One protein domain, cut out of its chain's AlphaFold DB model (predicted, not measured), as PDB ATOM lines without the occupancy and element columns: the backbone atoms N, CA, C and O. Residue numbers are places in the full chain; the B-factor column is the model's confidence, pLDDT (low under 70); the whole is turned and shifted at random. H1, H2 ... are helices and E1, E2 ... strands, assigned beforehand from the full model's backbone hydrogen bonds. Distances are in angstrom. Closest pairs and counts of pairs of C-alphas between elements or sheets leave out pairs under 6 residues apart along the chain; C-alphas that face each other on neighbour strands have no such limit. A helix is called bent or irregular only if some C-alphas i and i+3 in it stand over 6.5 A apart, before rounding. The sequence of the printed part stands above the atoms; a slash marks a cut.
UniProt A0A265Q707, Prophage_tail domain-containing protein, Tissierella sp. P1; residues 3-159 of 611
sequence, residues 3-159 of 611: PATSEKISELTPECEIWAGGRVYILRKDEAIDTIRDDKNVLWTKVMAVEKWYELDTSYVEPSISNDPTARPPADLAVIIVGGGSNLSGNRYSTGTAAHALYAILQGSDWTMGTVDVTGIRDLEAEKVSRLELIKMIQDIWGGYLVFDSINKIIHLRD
ATOM      1  N   PRO A   3      25.620  61.075 -27.576       88.81
ATOM      2  CA  PRO A   3      26.122  62.446 -27.531       88.81
ATOM      3  C   PRO A   3      25.592  63.214 -28.748       88.81
ATOM      4  O   PRO A   3      25.624  62.676 -29.853       88.81
ATOM      5  N   ALA A   4      25.137  64.456 -28.575       88.00
ATOM      6  CA  ALA A   4      24.531  65.238 -29.664       88.00
ATOM      7  C   ALA A   4      25.501  65.563 -30.823       88.00
ATOM      8  O   ALA A   4      25.078  66.017 -31.879       88.00
ATOM      9  N   THR A   5      26.800  65.318 -30.636       87.94
ATOM     10  CA  THR A   5      27.852  65.424 -31.660       87.94
ATOM     11  C   THR A   5      28.109  64.106 -32.404       87.94
ATOM     12  O   THR A   5      29.103  63.996 -33.116       87.94
ATOM     13  N   SER A   6      27.300  63.064 -32.188       88.06
ATOM     14  CA  SER A   6      27.498  61.761 -32.825       88.06
ATOM     15  C   SER A   6      27.035  61.788 -34.279       88.06
ATOM     16  O   SER A   6      25.857  62.000 -34.545       88.06
ATOM     17  N   GLU A   7      27.941  61.472 -35.207       87.75
ATOM     18  CA  GLU A   7      27.641  61.337 -36.643       87.75
ATOM     19  C   GLU A   7      26.471  60.375 -36.907       87.75
ATOM     20  O   GLU A   7      25.656  60.624 -37.779       87.75
ATOM     21  N   LYS A   8      26.287  59.345 -36.066       84.25
ATOM     22  CA  LYS A   8      25.161  58.399 -36.163       84.25
ATOM     23  C   LYS A   8      23.772  59.043 -36.059       84.25
ATOM     24  O   LYS A   8      22.792  58.363 -36.330       84.25
ATOM     25  N   ILE A   9      23.665  60.304 -35.635       86.06
ATOM     26  CA  ILE A   9      22.386  61.022 -35.566       86.06
ATOM     27  C   ILE A   9      21.861  61.370 -36.972       86.06
ATOM     28  O   ILE A   9      20.645  61.395 -37.136       86.06
ATOM     29  N   SER A  10      22.716  61.566 -37.991       87.19
ATOM     30  CA  SER A  10      22.246  61.817 -39.371       87.19
ATOM     31  C   SER A  10      21.501  60.628 -39.973       87.19
ATOM     32  O   SER A  10      20.581  60.819 -40.762       87.19
ATOM     33  N   GLU A  11      21.857  59.414 -39.554       87.25
ATOM     34  CA  GLU A  11      21.251  58.165 -40.027       87.25
ATOM     35  C   GLU A  11      19.879  57.882 -39.387       87.25
ATOM     36  O   GLU A  11      19.134  57.026 -39.857       87.25
ATOM     37  N   LEU A  12      19.526  58.592 -38.308       88.50
ATOM     38  CA  LEU A  12      18.290  58.388 -37.543       88.50
ATOM     39  C   LEU A  12      17.148  59.254 -38.097       88.50
ATOM     40  O   LEU A  12      16.578  60.099 -37.405       88.50
ATOM     41  N   THR A  13      16.840  59.045 -39.377       89.62
ATOM     42  CA  THR A  13      15.757  59.723 -40.103       89.62
ATOM     43  C   THR A  13      14.376  59.137 -39.754       89.62
ATOM     44  O   THR A  13      14.290  58.017 -39.244       89.62
ATOM     45  N   PRO A  14      13.258  59.831 -40.054       89.31
ATOM     46  CA  PRO A  14      11.910  59.288 -39.834       89.31
ATOM     47  C   PRO A  14      11.621  57.969 -40.570       89.31
ATOM     48  O   PRO A  14      10.759  57.210 -40.133       89.31
ATOM     49  N   GLU A  15      12.337  57.699 -41.665       88.25
ATOM     50  CA  GLU A  15      12.217  56.488 -42.488       88.25
ATOM     51  C   GLU A  15      13.187  55.368 -42.067       88.25
ATOM     52  O   GLU A  15      13.123  54.268 -42.613       88.25
ATOM     53  N   CYS A  16      14.100  55.615 -41.118       90.00
ATOM     54  CA  CYS A  16      15.090  54.612 -40.737       90.00
ATOM     55  C   CYS A  16      14.450  53.432 -39.984       90.00
ATOM     56  O   CYS A  16      13.587  53.603 -39.114       90.00
ATOM     57  N   GLU A  17      14.934  52.226 -40.284       91.69
ATOM     58  CA  GLU A  17      14.602  51.011 -39.548       91.69
ATOM     59  C   GLU A  17      15.764  50.594 -38.652       91.69
ATOM     60  O   GLU A  17      16.910  50.485 -39.089       91.69
ATOM     61  N   ILE A  18      15.460  50.294 -37.394       88.88
ATOM     62  CA  ILE A  18      16.439  49.860 -36.404       88.88
ATOM     63  C   ILE A  18      16.173  48.391 -36.082       88.88
ATOM     64  O   ILE A  18      15.192  48.049 -35.425       88.88
ATOM     65  N   TRP A  19      17.061  47.523 -36.553       88.62
ATOM     66  CA  TRP A  19      16.968  46.075 -36.390       88.62
ATOM     67  C   TRP A  19      17.729  45.650 -35.127       88.62
ATOM     68  O   TRP A  19      18.950  45.790 -35.056       88.62
ATOM     69  N   ALA A  20      17.019  45.166 -34.104       79.94
ATOM     70  CA  ALA A  20      17.611  44.811 -32.815       79.94
ATOM     71  C   ALA A  20      16.799  43.739 -32.073       79.94
ATOM     72  O   ALA A  20      15.574  43.790 -32.050       79.94
ATOM     73  N   GLY A  21      17.478  42.782 -31.426       74.56
ATOM     74  CA  GLY A  21      16.833  41.799 -30.540       74.56
ATOM     75  C   GLY A  21      15.725  40.967 -31.203       74.56
ATOM     76  O   GLY A  21      14.705  40.710 -30.571       74.56
ATOM     77  N   GLY A  22      15.888  40.615 -32.484       81.38
ATOM     78  CA  GLY A  22      14.876  39.879 -33.254       81.38
ATOM     79  C   GLY A  22      13.633  40.696 -33.633       81.38
ATOM     80  O   GLY A  22      12.613  40.107 -33.975       81.38
ATOM     81  N   ARG A  23      13.692  42.033 -33.561       87.19
ATOM     82  CA  ARG A  23      12.582  42.947 -33.878       87.19
ATOM     83  C   ARG A  23      13.038  44.111 -34.754       87.19
ATOM     84  O   ARG A  23      14.218  44.472 -34.767       87.19
ATOM     85  N   VAL A  24      12.080  44.715 -35.455       92.00
ATOM     86  CA  VAL A  24      12.279  45.925 -36.265       92.00
ATOM     87  C   VAL A  24      11.584  47.102 -35.591       92.00
ATOM     88  O   VAL A  24      10.391  47.040 -35.291       92.00
ATOM     89  N   TYR A  25      12.323  48.183 -35.369       90.81
ATOM     90  CA  TYR A  25      11.829  49.422 -34.773       90.81
ATOM     91  C   TYR A  25      11.904  50.585 -35.767       90.81
ATOM     92  O   TYR A  25      12.767  50.606 -36.640       90.81
ATOM     93  N   ILE A  26      11.018  51.564 -35.608       92.38
ATOM     94  CA  ILE A  26      10.874  52.747 -36.467       92.38
ATOM     95  C   ILE A  26      10.798  54.024 -35.622       92.38
ATOM     96  O   ILE A  26      10.430  53.986 -34.442       92.38
ATOM     97  N   LEU A  27      11.093  55.169 -36.240       91.25
ATOM     98  CA  LEU A  27      11.010  56.492 -35.600       91.25
ATOM     99  C   LEU A  27       9.702  57.249 -35.896       91.25
ATOM    100  O   LEU A  27       9.552  58.399 -35.492       91.25
ATOM    101  N   ARG A  28       8.729  56.605 -36.554       88.12
ATOM    102  CA  ARG A  28       7.407  57.173 -36.875       88.12
ATOM    103  C   ARG A  28       6.470  57.173 -35.655       88.12
ATOM    104  O   ARG A  28       5.486  56.441 -35.619       88.12
ATOM    105  N   LYS A  29       6.799  57.992 -34.653       87.50
ATOM    106  CA  LYS A  29       5.954  58.332 -33.492       87.50
ATOM    107  C   LYS A  29       6.014  59.836 -33.214       87.50
ATOM    108  O   LYS A  29       7.032  60.470 -33.498       87.50
ATOM    109  N   ASP A  30       4.995  60.378 -32.558       85.12
ATOM    110  CA  ASP A  30       5.082  61.711 -31.947       85.12
ATOM    111  C   ASP A  30       6.173  61.723 -30.875       85.12
ATOM    112  O   ASP A  30       6.365  60.716 -30.195       85.12
ATOM    113  N   GLU A  31       6.905  62.827 -30.708       88.50
ATOM    114  CA  GLU A  31       8.006  62.932 -29.730       88.50
ATOM    115  C   GLU A  31       9.023  61.770 -29.859       88.50
ATOM    116  O   GLU A  31       9.296  61.020 -28.915       88.50
ATOM    117  N   ALA A  32       9.538  61.538 -31.072       88.44
ATOM    118  CA  ALA A  32      10.531  60.491 -31.339       88.44
ATOM    119  C   ALA A  32      11.956  60.859 -30.883       88.44
ATOM    120  O   ALA A  32      12.759  59.968 -30.605       88.44
ATOM    121  N   ILE A  33      12.300  62.150 -30.812       89.81
ATOM    122  CA  ILE A  33      13.662  62.617 -30.513       89.81
ATOM    123  C   ILE A  33      13.623  63.817 -29.562       89.81
ATOM    124  O   ILE A  33      13.140  64.882 -29.938       89.81
ATOM    125  N   ASP A  34      14.238  63.679 -28.384       90.56
ATOM    126  CA  ASP A  34      14.565  64.821 -27.521       90.56
ATOM    127  C   ASP A  34      16.041  65.204 -27.681       90.56
ATOM    128  O   ASP A  34      16.911  64.334 -27.795       90.56
ATOM    129  N   THR A  35      16.352  66.496 -27.566       89.50
ATOM    130  CA  THR A  35      17.719  66.966 -27.294       89.50
ATOM    131  C   THR A  35      17.772  67.547 -25.886       89.50
ATOM    132  O   THR A  35      17.093  68.523 -25.580       89.50
ATOM    133  N   ILE A  36      18.564  66.923 -25.018       92.06
ATOM    134  CA  ILE A  36      18.604  67.165 -23.574       92.06
ATOM    135  C   ILE A  36      20.013  67.618 -23.193       92.06
ATOM    136  O   ILE A  36      20.999  67.028 -23.630       92.06
ATOM    137  N   ARG A  37      20.119  68.645 -22.351       93.19
ATOM    138  CA  ARG A  37      21.370  69.035 -21.691       93.19
ATOM    139  C   ARG A  37      21.344  68.479 -20.269       93.19
ATOM    140  O   ARG A  37      20.383  68.744 -19.553       93.19
ATOM    141  N   ASP A  38      22.341  67.685 -19.890       91.31
ATOM    142  CA  ASP A  38      22.411  67.097 -18.545       91.31
ATOM    143  C   ASP A  38      23.024  68.054 -17.503       91.31
ATOM    144  O   ASP A  38      23.562  69.114 -17.839       91.31
ATOM    145  N   ASP A  39      22.984  67.657 -16.227       91.44
ATOM    146  CA  ASP A  39      23.558  68.413 -15.098       91.44
ATOM    147  C   ASP A  39      25.083  68.624 -15.210       91.44
ATOM    148  O   ASP A  39      25.664  69.442 -14.497       91.44
ATOM    149  N   LYS A  40      25.753  67.885 -16.106       91.44
ATOM    150  CA  LYS A  40      27.183  68.014 -16.425       91.44
ATOM    151  C   LYS A  40      27.421  68.885 -17.662       91.44
ATOM    152  O   LYS A  40      28.546  68.949 -18.155       91.44
ATOM    153  N   ASN A  41      26.385  69.581 -18.138       89.06
ATOM    154  CA  ASN A  41      26.387  70.460 -19.305       89.06
ATOM    155  C   ASN A  41      26.655  69.737 -20.646       89.06
ATOM    156  O   ASN A  41      26.965  70.388 -21.648       89.06
ATOM    157  N   VAL A  42      26.518  68.407 -20.692       90.88
ATOM    158  CA  VAL A  42      26.682  67.596 -21.908       90.88
ATOM    159  C   VAL A  42      25.358  67.545 -22.668       90.88
ATOM    160  O   VAL A  42      24.297  67.329 -22.083       90.88
ATOM    161  N   LEU A  43      25.418  67.746 -23.987       92.50
ATOM    162  CA  LEU A  43      24.264  67.593 -24.872       92.50
ATOM    163  C   LEU A  43      24.101  66.136 -25.314       92.50
ATOM    164  O   LEU A  43      25.017  65.531 -25.876       92.50
ATOM    165  N   TRP A  44      22.896  65.614 -25.119       90.31
ATOM    166  CA  TRP A  44      22.476  64.262 -25.457       90.31
ATOM    167  C   TRP A  44      21.268  64.288 -26.384       90.31
ATOM    168  O   TRP A  44      20.300  65.004 -26.140       90.31
ATOM    169  N   THR A  45      21.275  63.425 -27.390       89.94
ATOM    170  CA  THR A  45      20.106  63.125 -28.214       89.94
ATOM    171  C   THR A  45      19.476  61.824 -27.713       89.94
ATOM    172  O   THR A  45      20.100  60.751 -27.697       89.94
ATOM    173  N   LYS A  46      18.233  61.910 -27.238       89.19
ATOM    174  CA  LYS A  46      17.417  60.781 -26.783       89.19
ATOM    175  C   LYS A  46      16.456  60.409 -27.906       89.19
ATOM    176  O   LYS A  46      15.396  61.003 -28.043       89.19
ATOM    177  N   VAL A  47      16.839  59.403 -28.683       87.56
ATOM    178  CA  VAL A  47      15.975  58.795 -29.698       87.56
ATOM    179  C   VAL A  47      15.112  57.710 -29.053       87.56
ATOM    180  O   VAL A  47      15.602  56.910 -28.249       87.56
ATOM    181  N   MET A  48      13.827  57.721 -29.384       88.44
ATOM    182  CA  MET A  48      12.785  56.818 -28.917       88.44
ATOM    183  C   MET A  48      12.124  56.194 -30.141       88.44
ATOM    184  O   MET A  48      11.500  56.890 -30.933       88.44
ATOM    185  N   ALA A  49      12.260  54.879 -30.279       88.38
ATOM    186  CA  ALA A  49      11.650  54.117 -31.357       88.38
ATOM    187  C   ALA A  49      10.448  53.318 -30.834       88.38
ATOM    188  O   ALA A  49      10.426  52.913 -29.668       88.38
ATOM    189  N   VAL A  50       9.473  53.073 -31.704       89.94
ATOM    190  CA  VAL A  50       8.397  52.086 -31.507       89.94
ATOM    191  C   VAL A  50       8.646  50.893 -32.416       89.94
ATOM    192  O   VAL A  50       9.372  50.997 -33.400       89.94
ATOM    193  N   GLU A  51       8.104  49.730 -32.074       90.94
ATOM    194  CA  GLU A  51       8.220  48.553 -32.936       90.94
ATOM    195  C   GLU A  51       7.338  48.716 -34.189       90.94
ATOM    196  O   GLU A  51       6.286  49.352 -34.141       90.94
ATOM    197  N   LYS A  52       7.768  48.147 -35.320       93.56
ATOM    198  CA  LYS A  52       7.209  48.405 -36.657       93.56
ATOM    199  C   LYS A  52       5.710  48.109 -36.820       93.56
ATOM    200  O   LYS A  52       5.077  48.666 -37.709       93.56
ATOM    201  N   TRP A  53       5.098  47.305 -35.948       93.31
ATOM    202  CA  TRP A  53       3.635  47.140 -35.944       93.31
ATOM    203  C   TRP A  53       2.880  48.456 -35.710       93.31
ATOM    204  O   TRP A  53       1.715  48.553 -36.085       93.31
ATOM    205  N   TYR A  54       3.532  49.487 -35.162       92.69
ATOM    206  CA  TYR A  54       2.936  50.809 -34.970       92.69
ATOM    207  C   TYR A  54       2.505  51.483 -36.289       92.69
ATOM    208  O   TYR A  54       1.607  52.315 -36.277       92.69
ATOM    209  N   GLU A  55       3.045  51.092 -37.452       92.56
ATOM    210  CA  GLU A  55       2.592  51.636 -38.749       92.56
ATOM    211  C   GLU A  55       1.111  51.343 -39.038       92.56
ATOM    212  O   GLU A  55       0.447  52.129 -39.721       92.56
ATOM    213  N   LEU A  56       0.573  50.259 -38.463       94.69
ATOM    214  CA  LEU A  56      -0.843  49.895 -38.542       94.69
ATOM    215  C   LEU A  56      -1.765  50.938 -37.886       94.69
ATOM    216  O   LEU A  56      -2.957  50.944 -38.180       94.69
ATOM    217  N   ASP A  57      -1.232  51.827 -37.042       93.69
ATOM    218  CA  ASP A  57      -1.972  52.951 -36.452       93.69
ATOM    219  C   ASP A  57      -2.307  54.039 -37.485       93.69
ATOM    220  O   ASP A  57      -3.277  54.773 -37.347       93.69
ATOM    221  N   THR A  58      -1.538  54.088 -38.576       91.19
ATOM    222  CA  THR A  58      -1.756  54.995 -39.717       91.19
ATOM    223  C   THR A  58      -2.334  54.286 -40.948       91.19
ATOM    224  O   THR A  58      -2.355  54.852 -42.036       91.19
ATOM    225  N   SER A  59      -2.794  53.040 -40.794       94.50
ATOM    226  CA  SER A  59      -3.319  52.200 -41.875       94.50
ATOM    227  C   SER A  59      -4.811  51.938 -41.675       94.50
ATOM    228  O   SER A  59      -5.202  51.491 -40.601       94.50
ATOM    229  N   TYR A  60      -5.639  52.153 -42.700       95.75
ATOM    230  CA  TYR A  60      -7.102  52.044 -42.610       95.75
ATOM    231  C   TYR A  60      -7.666  51.008 -43.587       95.75
ATOM    232  O   TYR A  60      -7.110  50.781 -44.665       95.75
ATOM    233  N   VAL A  61      -8.757  50.341 -43.203       95.00
ATOM    234  CA  VAL A  61      -9.456  49.398 -44.088       95.00
ATOM    235  C   VAL A  61     -10.266  50.198 -45.109       95.00
ATOM    236  O   VAL A  61     -11.309  50.756 -44.784       95.00
ATOM    237  N   GLU A  62      -9.753  50.268 -46.337       93.50
ATOM    238  CA  GLU A  62     -10.292  51.092 -47.421       93.50
ATOM    239  C   GLU A  62     -10.924  50.241 -48.543       93.50
ATOM    240  O   GLU A  62     -10.370  49.195 -48.898       93.50
ATOM    241  N   PRO A  63     -12.047  50.682 -49.150       92.31
ATOM    242  CA  PRO A  63     -12.867  51.823 -48.728       92.31
ATOM    243  C   PRO A  63     -13.671  51.522 -47.454       92.31
ATOM    244  O   PRO A  63     -13.916  52.426 -46.667       92.31
ATOM    245  N   SER A  64     -14.053  50.261 -47.243       93.19
ATOM    246  CA  SER A  64     -14.712  49.717 -46.050       93.19
ATOM    247  C   SER A  64     -14.764  48.187 -46.166       93.19
ATOM    248  O   SER A  64     -14.473  47.626 -47.228       93.19
ATOM    249  N   ILE A  65     -15.131  47.484 -45.092       94.19
ATOM    250  CA  ILE A  65     -15.413  46.043 -45.128       94.19
ATOM    251  C   ILE A  65     -16.686  45.736 -44.338       94.19
ATOM    252  O   ILE A  65     -16.847  46.160 -43.196       94.19
ATOM    253  N   SER A  66     -17.598  44.977 -44.942       93.81
ATOM    254  CA  SER A  66     -18.759  44.428 -44.245       93.81
ATOM    255  C   SER A  66     -19.018  42.998 -44.695       93.81
ATOM    256  O   SER A  66     -18.887  42.691 -45.882       93.81
ATOM    257  N   ASN A  67     -19.393  42.128 -43.757       93.38
ATOM    258  CA  ASN A  67     -19.985  40.829 -44.068       93.38
ATOM    259  C   ASN A  67     -21.473  40.723 -43.703       93.38
ATOM    260  O   ASN A  67     -22.076  39.686 -44.010       93.38
ATOM    261  N   ASP A  68     -22.044  41.753 -43.071       89.88
ATOM    262  CA  ASP A  68     -23.461  41.825 -42.730       89.88
ATOM    263  C   ASP A  68     -24.299  41.980 -44.015       89.88
ATOM    264  O   ASP A  68     -24.134  42.967 -44.737       89.88
ATOM    265  N   PRO A  69     -25.217  41.041 -44.322       80.88
ATOM    266  CA  PRO A  69     -26.107  41.157 -45.476       80.88
ATOM    267  C   PRO A  69     -27.117  42.314 -45.377       80.88
ATOM    268  O   PRO A  69     -27.787  42.601 -46.373       80.88
ATOM    269  N   THR A  70     -27.275  42.956 -44.213       83.62
ATOM    270  CA  THR A  70     -28.210  44.077 -44.016       83.62
ATOM    271  C   THR A  70     -27.572  45.462 -44.169       83.62
ATOM    272  O   THR A  70     -28.294  46.419 -44.463       83.62
ATOM    273  N   ALA A  71     -26.243  45.573 -44.083       76.00
ATOM    274  CA  ALA A  71     -25.499  46.822 -44.235       76.00
ATOM    275  C   ALA A  71     -25.654  47.429 -45.646       76.00
ATOM    276  O   ALA A  71     -25.258  46.839 -46.653       76.00
ATOM    277  N   ARG A  72     -26.209  48.648 -45.731       73.56
ATOM    278  CA  ARG A  72     -26.513  49.342 -47.000       73.56
ATOM    279  C   ARG A  72     -25.852  50.714 -47.121       73.56
ATOM    280  O   ARG A  72     -26.262  51.634 -46.419       73.56
ATOM    281  N   PRO A  73     -25.050  50.897 -48.181       80.75
ATOM    282  CA  PRO A  73     -23.671  50.405 -48.160       80.75
ATOM    283  C   PRO A  73     -22.948  50.845 -46.865       80.75
ATOM    284  O   PRO A  73     -23.261  51.913 -46.341       80.75
ATOM    285  N   PRO A  74     -21.993  50.060 -46.336       82.25
ATOM    286  CA  PRO A  74     -21.217  50.468 -45.163       82.25
ATOM    287  C   PRO A  74     -20.529  51.820 -45.406       82.25
ATOM    288  O   PRO A  74     -20.036  52.072 -46.508       82.25
ATOM    289  N   ALA A  75     -20.504  52.675 -44.380       86.75
ATOM    290  CA  ALA A  75     -19.877  53.992 -44.452       86.75
ATOM    291  C   ALA A  75     -18.379  53.898 -44.792       86.75
ATOM    292  O   ALA A  75     -17.739  52.868 -44.565       86.75
ATOM    293  N   ASP A  76     -17.805  54.987 -45.307       90.44
ATOM    294  CA  ASP A  76     -16.366  55.051 -45.575       90.44
ATOM    295  C   ASP A  76     -15.569  54.782 -44.286       90.44
ATOM    296  O   ASP A  76     -15.821  55.376 -43.231       90.44
ATOM    297  N   LEU A  77     -14.599  53.875 -44.397       91.19
ATOM    298  CA  LEU A  77     -13.769  53.326 -43.322       91.19
ATOM    299  C   LEU A  77     -14.546  52.559 -42.233       91.19
ATOM    300  O   LEU A  77     -14.058  52.423 -41.109       91.19
ATOM    301  N   ALA A  78     -15.746  52.053 -42.536       92.25
ATOM    302  CA  ALA A  78     -16.465  51.134 -41.658       92.25
ATOM    303  C   ALA A  78     -15.917  49.700 -41.744       92.25
ATOM    304  O   ALA A  78     -15.577  49.199 -42.819       92.25
ATOM    305  N   VAL A  79     -15.891  49.028 -40.595       94.19
ATOM    306  CA  VAL A  79     -15.595  47.606 -40.428       94.19
ATOM    307  C   VAL A  79     -16.765  46.977 -39.686       94.19
ATOM    308  O   VAL A  79     -16.987  47.295 -38.522       94.19
ATOM    309  N   ILE A  80     -17.512  46.107 -40.367       92.81
ATOM    310  CA  ILE A  80     -18.688  45.405 -39.832       92.81
ATOM    311  C   ILE A  80     -18.485  43.904 -40.064       92.81
ATOM    312  O   ILE A  80     -18.682  43.390 -41.166       92.81
ATOM    313  N   ILE A  81     -18.029  43.190 -39.038       93.81
ATOM    314  CA  ILE A  81     -17.774  41.747 -39.098       93.81
ATOM    315  C   ILE A  81     -18.666  41.052 -38.075       93.81
ATOM    316  O   ILE A  81     -18.257  40.861 -36.936       93.81
ATOM    317  N   VAL A  82     -19.861  40.646 -38.500       91.44
ATOM    318  CA  VAL A  82     -20.842  39.929 -37.678       91.44
ATOM    319  C   VAL A  82     -20.720  38.408 -37.828       91.44
ATOM    320  O   VAL A  82     -20.429  37.879 -38.909       91.44
ATOM    321  N   GLY A  83     -20.961  37.664 -36.751       86.25
ATOM    322  CA  GLY A  83     -20.825  36.208 -36.693       86.25
ATOM    323  C   GLY A  83     -21.839  35.442 -37.541       86.25
ATOM    324  O   GLY A  83     -21.526  34.359 -38.036       86.25
ATOM    325  N   GLY A  84     -23.020  36.025 -37.770       83.88
ATOM    326  CA  GLY A  84     -24.044  35.498 -38.681       83.88
ATOM    327  C   GLY A  84     -23.855  35.869 -40.158       83.88
ATOM    328  O   GLY A  84     -24.679  35.484 -40.985       83.88
ATOM    329  N   GLY A  85     -22.814  36.638 -40.494       88.44
ATOM    330  CA  GLY A  85     -22.619  37.207 -41.829       88.44
ATOM    331  C   GLY A  85     -21.980  36.261 -42.851       88.44
ATOM    332  O   GLY A  85     -21.773  35.065 -42.632       88.44
ATOM    333  N   SER A  86     -21.620  36.823 -44.004       92.81
ATOM    334  CA  SER A  86     -20.843  36.118 -45.033       92.81
ATOM    335  C   SER A  86     -19.388  35.858 -44.591       92.81
ATOM    336  O   SER A  86     -18.894  36.451 -43.631       92.81
ATOM    337  N   ASN A  87     -18.679  34.931 -45.246       95.31
ATOM    338  CA  ASN A  87     -17.312  34.580 -44.848       95.31
ATOM    339  C   ASN A  87     -16.251  35.353 -45.651       95.31
ATOM    340  O   ASN A  87     -15.986  35.043 -46.812       95.31
ATOM    341  N   LEU A  88     -15.578  36.299 -44.995       94.62
ATOM    342  CA  LEU A  88     -14.525  37.152 -45.565       94.62
ATOM    343  C   LEU A  88     -13.174  36.431 -45.740       94.62
ATOM    344  O   LEU A  88     -12.240  36.993 -46.306       94.62
ATOM    345  N   SER A  89     -13.044  35.186 -45.265       93.75
ATOM    346  CA  SER A  89     -11.792  34.412 -45.327       93.75
ATOM    347  C   SER A  89     -11.751  33.350 -46.430       93.75
ATOM    348  O   SER A  89     -10.780  32.598 -46.523       93.75
ATOM    349  N   GLY A  90     -12.803  33.237 -47.249       91.44
ATOM    350  CA  GLY A  90     -12.938  32.141 -48.215       91.44
ATOM    351  C   GLY A  90     -13.084  30.771 -47.539       91.44
ATOM    352  O   GLY A  90     -12.534  29.785 -48.020       91.44
ATOM    353  N   ASN A  91     -13.789  30.724 -46.403       92.12
ATOM    354  CA  ASN A  91     -14.006  29.548 -45.548       92.12
ATOM    355  C   ASN A  91     -12.733  28.949 -44.913       92.12
ATOM    356  O   ASN A  91     -12.747  27.796 -44.484       92.12
ATOM    357  N   ARG A  92     -11.640  29.722 -44.803       93.88
ATOM    358  CA  ARG A  92     -10.433  29.322 -44.048       93.88
ATOM    359  C   ARG A  92     -10.679  29.283 -42.539       93.88
ATOM    360  O   ARG A  92     -10.135  28.422 -41.854       93.88
ATOM    361  N   TYR A  93     -11.493  30.211 -42.040       95.69
ATOM    362  CA  TYR A  93     -11.838  30.362 -40.628       95.69
ATOM    363  C   TYR A  93     -13.352  30.522 -40.479       95.69
ATOM    364  O   TYR A  93     -13.991  31.182 -41.303       95.69
ATOM    365  N   SER A  94     -13.934  29.940 -39.428       95.19
ATOM    366  CA  SER A  94     -15.368  30.060 -39.141       95.19
ATOM    367  C   SER A  94     -15.766  31.522 -38.919       95.19
ATOM    368  O   SER A  94     -15.059  32.255 -38.223       95.19
ATOM    369  N   THR A  95     -16.891  31.945 -39.500       95.19
ATOM    370  CA  THR A  95     -17.381  33.331 -39.418       95.19
ATOM    371  C   THR A  95     -17.531  33.793 -37.961       95.19
ATOM    372  O   THR A  95     -17.885  33.006 -37.085       95.19
ATOM    373  N   GLY A  96     -17.186  35.056 -37.693       89.44
ATOM    374  CA  GLY A  96     -17.210  35.670 -36.356       89.44
ATOM    375  C   GLY A  96     -16.179  35.138 -35.355       89.44
ATOM    376  O   GLY A  96     -16.190  35.547 -34.201       89.44
ATOM    377  N   THR A  97     -15.269  34.241 -35.741       95.06
ATOM    378  CA  THR A  97     -14.100  33.940 -34.895       95.06
ATOM    379  C   THR A  97     -13.063  35.059 -34.985       95.06
ATOM    380  O   THR A  97     -12.944  35.712 -36.024       95.06
ATOM    381  N   ALA A  98     -12.236  35.228 -33.950       95.50
ATOM    382  CA  ALA A  98     -11.118  36.176 -33.987       95.50
ATOM    383  C   ALA A  98     -10.185  35.940 -35.189       95.50
ATOM    384  O   ALA A  98      -9.675  36.887 -35.776       95.50
ATOM    385  N   ALA A  99     -10.002  34.676 -35.591       97.50
ATOM    386  CA  ALA A  99      -9.212  34.301 -36.761       97.50
ATOM    387  C   ALA A  99      -9.845  34.798 -38.074       97.50
ATOM    388  O   ALA A  99      -9.152  35.271 -38.969       97.50
ATOM    389  N   HIS A 100     -11.174  34.736 -38.187       97.56
ATOM    390  CA  HIS A 100     -11.903  35.300 -39.321       97.56
ATOM    391  C   HIS A 100     -11.807  36.833 -39.355       97.56
ATOM    392  O   HIS A 100     -11.487  37.393 -40.403       97.56
ATOM    393  N   ALA A 101     -12.025  37.500 -38.216       97.12
ATOM    394  CA  ALA A 101     -11.959  38.957 -38.117       97.12
ATOM    395  C   ALA A 101     -10.544  39.497 -38.400       97.12
ATOM    396  O   ALA A 101     -10.378  40.368 -39.252       97.12
ATOM    397  N   LEU A 102      -9.515  38.929 -37.757       97.81
ATOM    398  CA  LEU A 102      -8.125  39.366 -37.909       97.81
ATOM    399  C   LEU A 102      -7.603  39.110 -39.331       97.81
ATOM    400  O   LEU A 102      -6.956  39.980 -39.908       97.81
ATOM    401  N   TYR A 103      -7.942  37.969 -39.943       97.56
ATOM    402  CA  TYR A 103      -7.621  37.712 -41.351       97.56
ATOM    403  C   TYR A 103      -8.240  38.758 -42.290       97.56
ATOM    404  O   TYR A 103      -7.592  39.173 -43.253       97.56
ATOM    405  N   ALA A 104      -9.482  39.175 -42.023       96.69
ATOM    406  CA  ALA A 104     -10.223  40.108 -42.863       96.69
ATOM    407  C   ALA A 104      -9.677  41.543 -42.777       96.69
ATOM    408  O   ALA A 104      -9.392  42.138 -43.814       96.69
ATOM    409  N   ILE A 105      -9.456  42.086 -41.571       97.12
ATOM    410  CA  ILE A 105      -8.943  43.463 -41.417       97.12
ATOM    411  C   ILE A 105      -7.496  43.625 -41.907       97.12
ATOM    412  O   ILE A 105      -7.089  44.726 -42.279       97.12
ATOM    413  N   LEU A 106      -6.715  42.539 -41.941       96.94
ATOM    414  CA  LEU A 106      -5.346  42.543 -42.463       96.94
ATOM    415  C   LEU A 106      -5.267  42.491 -43.996       96.94
ATOM    416  O   LEU A 106      -4.200  42.772 -44.548       96.94
ATOM    417  N   GLN A 107      -6.370  42.209 -44.704       94.31
ATOM    418  CA  GLN A 107      -6.390  42.308 -46.166       94.31
ATOM    419  C   GLN A 107      -6.054  43.736 -46.619       94.31
ATOM    420  O   GLN A 107      -6.487  44.722 -46.016       94.31
ATOM    421  N   GLY A 108      -5.251  43.847 -47.680       90.81
ATOM    422  CA  GLY A 108      -4.750  45.131 -48.183       90.81
ATOM    423  C   GLY A 108      -3.681  45.795 -47.304       90.81
ATOM    424  O   GLY A 108      -3.326  46.938 -47.567       90.81
ATOM    425  N   SER A 109      -3.169  45.111 -46.276       94.56
ATOM    426  CA  SER A 109      -1.988  45.539 -45.519       94.56
ATOM    427  C   SER A 109      -0.778  44.653 -45.823       94.56
ATOM    428  O   SER A 109      -0.920  43.541 -46.327       94.56
ATOM    429  N   ASP A 110       0.413  45.118 -45.444       94.06
ATOM    430  CA  ASP A 110       1.645  44.320 -45.489       94.06
ATOM    431  C   ASP A 110       1.716  43.220 -44.408       94.06
ATOM    432  O   ASP A 110       2.705  42.490 -44.338       94.06
ATOM    433  N   TRP A 111       0.728  43.150 -43.511       97.50
ATOM    434  CA  TRP A 111       0.727  42.249 -42.364       97.50
ATOM    435  C   TRP A 111      -0.171  41.042 -42.610       97.50
ATOM    436  O   TRP A 111      -1.232  41.137 -43.221       97.50
ATOM    437  N   THR A 112       0.248  39.886 -42.102       97.38
ATOM    438  CA  THR A 112      -0.478  38.622 -42.253       97.38
ATOM    439  C   THR A 112      -0.835  38.019 -40.902       97.38
ATOM    440  O   THR A 112      -0.206  38.292 -39.878       97.38
ATOM    441  N   MET A 113      -1.885  37.200 -40.880       97.44
ATOM    442  CA  MET A 113      -2.312  36.524 -39.662       97.44
ATOM    443  C   MET A 113      -1.527  35.226 -39.451       97.44
ATOM    444  O   MET A 113      -1.474  34.369 -40.334       97.44
ATOM    445  N   GLY A 114      -0.964  35.072 -38.257       97.12
ATOM    446  CA  GLY A 114      -0.346  33.845 -37.776       97.12
ATOM    447  C   GLY A 114      -1.343  32.948 -37.040       97.12
ATOM    448  O   GLY A 114      -2.501  32.789 -37.419       97.12
ATOM    449  N   THR A 115      -0.884  32.335 -35.950       97.12
ATOM    450  CA  THR A 115      -1.731  31.503 -35.083       97.12
ATOM    451  C   THR A 115      -2.741  32.349 -34.314       97.12
ATOM    452  O   THR A 115      -2.352  33.243 -33.561       97.12
ATOM    453  N   VAL A 116      -4.017  31.988 -34.420       97.50
ATOM    454  CA  VAL A 116      -5.086  32.471 -33.544       97.50
ATOM    455  C   VAL A 116      -5.752  31.262 -32.899       97.50
ATOM    456  O   VAL A 116      -6.274  30.403 -33.608       97.50
ATOM    457  N   ASP A 117      -5.678  31.156 -31.572       95.06
ATOM    458  CA  ASP A 117      -6.187  30.004 -30.808       95.06
ATOM    459  C   ASP A 117      -7.125  30.375 -29.647       95.06
ATOM    460  O   ASP A 117      -7.511  29.501 -28.862       95.06
ATOM    461  N   VAL A 118      -7.555  31.637 -29.581       87.31
ATOM    462  CA  VAL A 118      -8.709  32.081 -28.782       87.31
ATOM    463  C   VAL A 118     -10.031  31.611 -29.406       87.31
ATOM    464  O   VAL A 118     -10.116  31.361 -30.610       87.31
ATOM    465  N   THR A 119     -11.064  31.456 -28.582       86.06
ATOM    466  CA  THR A 119     -12.364  30.866 -28.951       86.06
ATOM    467  C   THR A 119     -13.507  31.883 -28.881       86.06
ATOM    468  O   THR A 119     -13.366  32.969 -28.325       86.06
ATOM    469  N   GLY A 120     -14.663  31.518 -29.447       82.94
ATOM    470  CA  GLY A 120     -15.883  32.333 -29.437       82.94
ATOM    471  C   GLY A 120     -16.242  32.921 -30.803       82.94
ATOM    472  O   GLY A 120     -15.387  33.078 -31.676       82.94
ATOM    473  N   ILE A 121     -17.531  33.224 -30.972       86.25
ATOM    474  CA  ILE A 121     -18.099  33.896 -32.146       86.25
ATOM    475  C   ILE A 121     -18.646  35.243 -31.671       86.25
ATOM    476  O   ILE A 121     -19.468  35.266 -30.755       86.25
ATOM    477  N   ARG A 122     -18.160  36.349 -32.236       85.00
ATOM    478  CA  ARG A 122     -18.560  37.718 -31.884       85.00
ATOM    479  C   ARG A 122     -18.679  38.578 -33.126       85.00
ATOM    480  O   ARG A 122     -18.197  38.203 -34.199       85.00
ATOM    481  N   ASP A 123     -19.259  39.741 -32.897       87.25
ATOM    482  CA  ASP A 123     -19.352  40.822 -33.852       87.25
ATOM    483  C   ASP A 123     -18.239  41.846 -33.563       87.25
ATOM    484  O   ASP A 123     -17.856  42.056 -32.410       87.25
ATOM    485  N   LEU A 124     -17.686  42.449 -34.612       89.94
ATOM    486  CA  LEU A 124     -16.761  43.580 -34.548       89.94
ATOM    487  C   LEU A 124     -17.332  44.690 -35.425       89.94
ATOM    488  O   LEU A 124     -17.347  44.553 -36.650       89.94
ATOM    489  N   GLU A 125     -17.757  45.781 -34.798       89.88
ATOM    490  CA  GLU A 125     -18.281  46.962 -35.480       89.88
ATOM    491  C   GLU A 125     -17.507  48.209 -35.056       89.88
ATOM    492  O   GLU A 125     -17.437  48.543 -33.873       89.88
ATOM    493  N   ALA A 126     -16.911  48.899 -36.026       89.12
ATOM    494  CA  ALA A 126     -16.236  50.172 -35.806       89.12
ATOM    495  C   ALA A 126     -16.194  51.009 -37.092       89.12
ATOM    496  O   ALA A 126     -16.121  50.474 -38.197       89.12
ATOM    497  N   GLU A 127     -16.182  52.335 -36.958       89.25
ATOM    498  CA  GLU A 127     -16.028  53.268 -38.079       89.25
ATOM    499  C   GLU A 127     -14.790  54.145 -37.896       89.25
ATOM    500  O   GLU A 127     -14.555  54.661 -36.804       89.25
ATOM    501  N   LYS A 128     -14.049  54.388 -38.987       90.75
ATOM    502  CA  LYS A 128     -12.963  55.388 -39.068       90.75
ATOM    503  C   LYS A 128     -11.832  55.158 -38.055       90.75
ATOM    504  O   LYS A 128     -11.178  56.097 -37.608       90.75
ATOM    505  N   VAL A 129     -11.585  53.892 -37.731       91.19
ATOM    506  CA  VAL A 129     -10.517  53.432 -36.834       91.19
ATOM    507  C   VAL A 129      -9.352  52.822 -37.615       91.19
ATOM    508  O   VAL A 129      -9.533  52.255 -38.694       91.19
ATOM    509  N   SER A 130      -8.143  52.929 -37.060       95.62
ATOM    510  CA  SER A 130      -6.941  52.334 -37.647       95.62
ATOM    511  C   SER A 130      -6.956  50.805 -37.549       95.62
ATOM    512  O   SER A 130      -7.602  50.222 -36.673       95.62
ATOM    513  N   ARG A 131      -6.191  50.124 -38.411       96.88
ATOM    514  CA  ARG A 131      -5.967  48.673 -38.323       96.88
ATOM    515  C   ARG A 131      -5.407  48.288 -36.962       96.88
ATOM    516  O   ARG A 131      -5.836  47.280 -36.417       96.88
ATOM    517  N   LEU A 132      -4.495  49.080 -36.392       95.12
ATOM    518  CA  LEU A 132      -3.973  48.811 -35.054       95.12
ATOM    519  C   LEU A 132      -5.080  48.846 -33.990       95.12
ATOM    520  O   LEU A 132      -5.103  47.969 -33.128       95.12
ATOM    521  N   GLU A 133      -5.993  49.817 -34.041       92.94
ATOM    522  CA  GLU A 133      -7.098  49.887 -33.081       92.94
ATOM    523  C   GLU A 133      -8.100  48.744 -33.286       92.94
ATOM    524  O   GLU A 133      -8.488  48.108 -32.312       92.94
ATOM    525  N   LEU A 134      -8.412  48.374 -34.532       94.69
ATOM    526  CA  LEU A 134      -9.211  47.179 -34.843       94.69
ATOM    527  C   LEU A 134      -8.570  45.890 -34.301       94.69
ATOM    528  O   LEU A 134      -9.262  45.027 -33.767       94.69
ATOM    529  N   ILE A 135      -7.244  45.754 -34.390       96.50
ATOM    530  CA  ILE A 135      -6.508  44.608 -33.836       96.50
ATOM    531  C   ILE A 135      -6.600  44.587 -32.298       96.50
ATOM    532  O   ILE A 135      -6.772  43.510 -31.723       96.50
ATOM    533  N   LYS A 136      -6.544  45.749 -31.628       91.12
ATOM    534  CA  LYS A 136      -6.799  45.855 -30.176       91.12
ATOM    535  C   LYS A 136      -8.248  45.510 -29.836       91.12
ATOM    536  O   LYS A 136      -8.459  44.716 -28.934       91.12
ATOM    537  N   MET A 137      -9.230  45.996 -30.596       87.38
ATOM    538  CA  MET A 137     -10.642  45.635 -30.411       87.38
ATOM    539  C   MET A 137     -10.861  44.119 -30.531       87.38
ATOM    540  O   MET A 137     -11.580  43.543 -29.722       87.38
ATOM    541  N   ILE A 138     -10.187  43.434 -31.465       92.25
ATOM    542  CA  ILE A 138     -10.226  41.963 -31.536       92.25
ATOM    543  C   ILE A 138      -9.603  41.323 -30.279       92.25
ATOM    544  O   ILE A 138     -10.137  40.338 -29.764       92.25
ATOM    545  N   GLN A 139      -8.504  41.871 -29.750       88.00
ATOM    546  CA  GLN A 139      -7.946  41.407 -28.475       88.00
ATOM    547  C   GLN A 139      -8.920  41.633 -27.307       88.00
ATOM    548  O   GLN A 139      -9.081  40.736 -26.486       88.00
ATOM    549  N   ASP A 140      -9.588  42.783 -27.241       80.44
ATOM    550  CA  ASP A 140     -10.504  43.140 -26.152       80.44
ATOM    551  C   ASP A 140     -11.786  42.277 -26.186       80.44
ATOM    552  O   ASP A 140     -12.215  41.752 -25.157       80.44
ATOM    553  N   ILE A 141     -12.358  42.050 -27.376       78.19
ATOM    554  CA  ILE A 141     -13.605  41.288 -27.582       78.19
ATOM    555  C   ILE A 141     -13.404  39.777 -27.352       78.19
ATOM    556  O   ILE A 141     -14.163  39.140 -26.613       78.19
ATOM    557  N   TRP A 142     -12.390  39.164 -27.977       84.06
ATOM    558  CA  TRP A 142     -12.169  37.712 -27.870       84.06
ATOM    559  C   TRP A 142     -11.233  37.332 -26.709       84.06
ATOM    560  O   TRP A 142     -11.340  36.219 -26.179       84.06
ATOM    561  N   GLY A 143     -10.396  38.255 -26.232       80.69
ATOM    562  CA  GLY A 143      -9.362  38.034 -25.219       80.69
ATOM    563  C   GLY A 143      -8.023  37.572 -25.809       80.69
ATOM    564  O   GLY A 143      -7.856  37.445 -27.020       80.69
ATOM    565  N   GLY A 144      -7.072  37.253 -24.925       85.06
ATOM    566  CA  GLY A 144      -5.754  36.715 -25.283       85.06
ATOM    567  C   GLY A 144      -4.649  37.770 -25.389       85.06
ATOM    568  O   GLY A 144      -4.801  38.913 -24.962       85.06
ATOM    569  N   TYR A 145      -3.504  37.362 -25.934       86.44
ATOM    570  CA  TYR A 145      -2.301  38.177 -26.096       86.44
ATOM    571  C   TYR A 145      -1.976  38.375 -27.573       86.44
ATOM    572  O   TYR A 145      -1.775  37.400 -28.302       86.44
ATOM    573  N   LEU A 146      -1.871  39.631 -28.007       92.00
ATOM    574  CA  LEU A 146      -1.288  39.957 -29.305       92.00
ATOM    575  C   LEU A 146       0.221  39.701 -29.281       92.00
ATOM    576  O   LEU A 146       0.935  40.216 -28.419       92.00
ATOM    577  N   VAL A 147       0.709  38.930 -30.250       92.25
ATOM    578  CA  VAL A 147       2.142  38.693 -30.459       92.25
ATOM    579  C   VAL A 147       2.488  39.129 -31.873       92.25
ATOM    580  O   VAL A 147       2.028  38.535 -32.848       92.25
ATOM    581  N   PHE A 148       3.294  40.184 -31.966       93.44
ATOM    582  CA  PHE A 148       3.770  40.741 -33.226       93.44
ATOM    583  C   PHE A 148       5.170  40.213 -33.544       93.44
ATOM    584  O   PHE A 148       6.095  40.362 -32.736       93.44
ATOM    585  N   ASP A 149       5.311  39.647 -34.739       94.31
ATOM    586  CA  ASP A 149       6.580  39.424 -35.424       94.31
ATOM    587  C   ASP A 149       6.797  40.589 -36.399       94.31
ATOM    588  O   ASP A 149       6.193  40.652 -37.473       94.31
ATOM    589  N   SER A 150       7.633  41.547 -35.998       93.19
ATOM    590  CA  SER A 150       7.939  42.746 -36.786       93.19
ATOM    591  C   SER A 150       8.928  42.522 -37.930       93.19
ATOM    592  O   SER A 150       9.047  43.403 -38.782       93.19
ATOM    593  N   ILE A 151       9.598  41.364 -37.988       93.81
ATOM    594  CA  ILE A 151      10.479  40.991 -39.103       93.81
ATOM    595  C   ILE A 151       9.634  40.428 -40.247       93.81
ATOM    596  O   ILE A 151       9.701  40.925 -41.370       93.81
ATOM    597  N   ASN A 152       8.804  39.424 -39.958       96.00
ATOM    598  CA  ASN A 152       7.988  38.738 -40.963       96.00
ATOM    599  C   ASN A 152       6.618  39.404 -41.197       96.00
ATOM    600  O   ASN A 152       5.852  38.941 -42.040       96.00
ATOM    601  N   LYS A 153       6.303  40.476 -40.454       96.19
ATOM    602  CA  LYS A 153       4.999  41.165 -40.433       96.19
ATOM    603  C   LYS A 153       3.834  40.201 -40.152       96.19
ATOM    604  O   LYS A 153       2.825  40.190 -40.859       96.19
ATOM    605  N   ILE A 154       3.967  39.377 -39.110       97.44
ATOM    606  CA  ILE A 154       2.945  38.397 -38.703       97.44
ATOM    607  C   ILE A 154       2.316  38.809 -37.368       97.44
ATOM    608  O   ILE A 154       3.016  39.195 -36.431       97.44
ATOM    609  N   ILE A 155       0.987  38.708 -37.270       97.75
ATOM    610  CA  ILE A 155       0.224  38.963 -36.041       97.75
ATOM    611  C   ILE A 155      -0.437  37.674 -35.568       97.75
ATOM    612  O   ILE A 155      -1.228  37.063 -36.287       97.75
ATOM    613  N   HIS A 156      -0.139  37.276 -34.337       97.00
ATOM    614  CA  HIS A 156      -0.795  36.169 -33.652       97.00
ATOM    615  C   HIS A 156      -1.704  36.724 -32.552       97.00
ATOM    616  O   HIS A 156      -1.348  37.708 -31.902       97.00
ATOM    617  N   LEU A 157      -2.826  36.056 -32.284       95.69
ATOM    618  CA  LEU A 157      -3.660  36.325 -31.109       95.69
ATOM    619  C   LEU A 157      -3.765  35.048 -30.284       95.69
ATOM    620  O   LEU A 157      -4.441  34.090 -30.670       95.69
ATOM    621  N   ARG A 158      -3.019  35.017 -29.183       93.56
ATOM    622  CA  ARG A 158      -2.735  33.793 -28.444       93.56
ATOM    623  C   ARG A 158      -3.531  33.677 -27.156       93.56
ATOM    624  O   ARG A 158      -3.520  34.582 -26.326       93.56
ATOM    625  N   ASP A 159      -4.175  32.534 -26.969       87.06
ATOM    626  CA  ASP A 159      -4.870  32.206 -25.731       87.06
ATOM    627  C   ASP A 159      -3.903  32.146 -24.536       87.06
ATOM    628  O   ASP A 159      -2.823  31.552 -24.605       87.06
TER     629      ASP A 159
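Overview. This is residues 3 to 159 of the 611 residues of the protein "Prophage_tail domain-containing protein" of Tissierella sp. P1 (UniProt A0A265Q707). Two lobes are joined through H1: a body in which H2 and H3, side by side, are held between the three-stranded sheet E6 E9 E8 and the two-stranded sheet E5 E7, and a loosely built arm of two hairpins, E1-E2 near H1 and E3-E4 farther out. The printed part has 157 residues, in the order E1 E2 E3 E4 H1 E5 H2 E6 E7 H3 E8 E9; the larger sheet is mixed, the three two-stranded sheets antiparallel. The class is mixed, helices and strands, with 68 residues, under half, in named elements. The whole is loose, with a radius of gyration of the C-alphas of 19.5 A, and a rod spanning 65 by 31 by 24 A, the arm making much of its length.

Along the chain. Begin with E6, residues 112 to 116, E9, 154 to 158, and E8, 145 to 149, which is 12.9 A long. H2 is residues 98 to 105; H3, residues 131 to 142, starts with C-alpha 131 at (-5.967, 48.673, -38.323) and runs 16.4 A. Look next at E5, 78 to 81, and E7, 124 to 127. H1, residues 52 to 58, is 11.5 A long and neither bent nor irregular, but only just: C-alphas 52 and 55 are 6.0 A apart. Find C-alpha 17 at (14.602, 51.011, -39.548), where E1, 17 to 20, begins; E2 is 23 to 26, E3 33 to 37, 13.4 A long, and E4 43 to 47.

Arrangement. In the sheet, inner strand E9 is parallel to E6, with N 114 and O 155 at 2.8 A, and antiparallel to E8, its hairpin partner, with N 147 and O 156 at 2.9 A. H2 and H3 are on one face of it, giving two layers, helices over a sheet. H2 runs along E6, at 6 degrees on the local plane. H2 and H3 touch, closest at C-alphas 98 and 138, 6.3 A, with a shallow tilt of 16 degrees, opposite ways. E5 and E7 pair through N 79 and O 126, 2.8 A; C-alphas 124 of E7 and 138 of H3 are closest, 7.4 A. H1 only grazes the sheet E6 E9 E8; it touches residues 131 to 133 of H3, closest at C-alphas 57 and 132, 4.8 A, about perpendicular at 80 degrees. Look for N 18 and O 25, 2.8 A, in the hairpin E1 and E2, and N 36 and O 44, 2.8 A, in the hairpin E3 and E4. Every O i to N i+4 pair is within hydrogen-bond range in H2 and H3; in H1 0 of 3 are, but 4 of 4 O i to N i+3 pairs.

Size, cuts and confidence. The C-alphas of Lys 40 and Pro 69, the two farthest apart, are 66.4 A apart. The links H1 to E5 and E5 to H2 are long, 19 and 16 residues. The printed part has no cut, and no printed residue is under 70 in pLDDT.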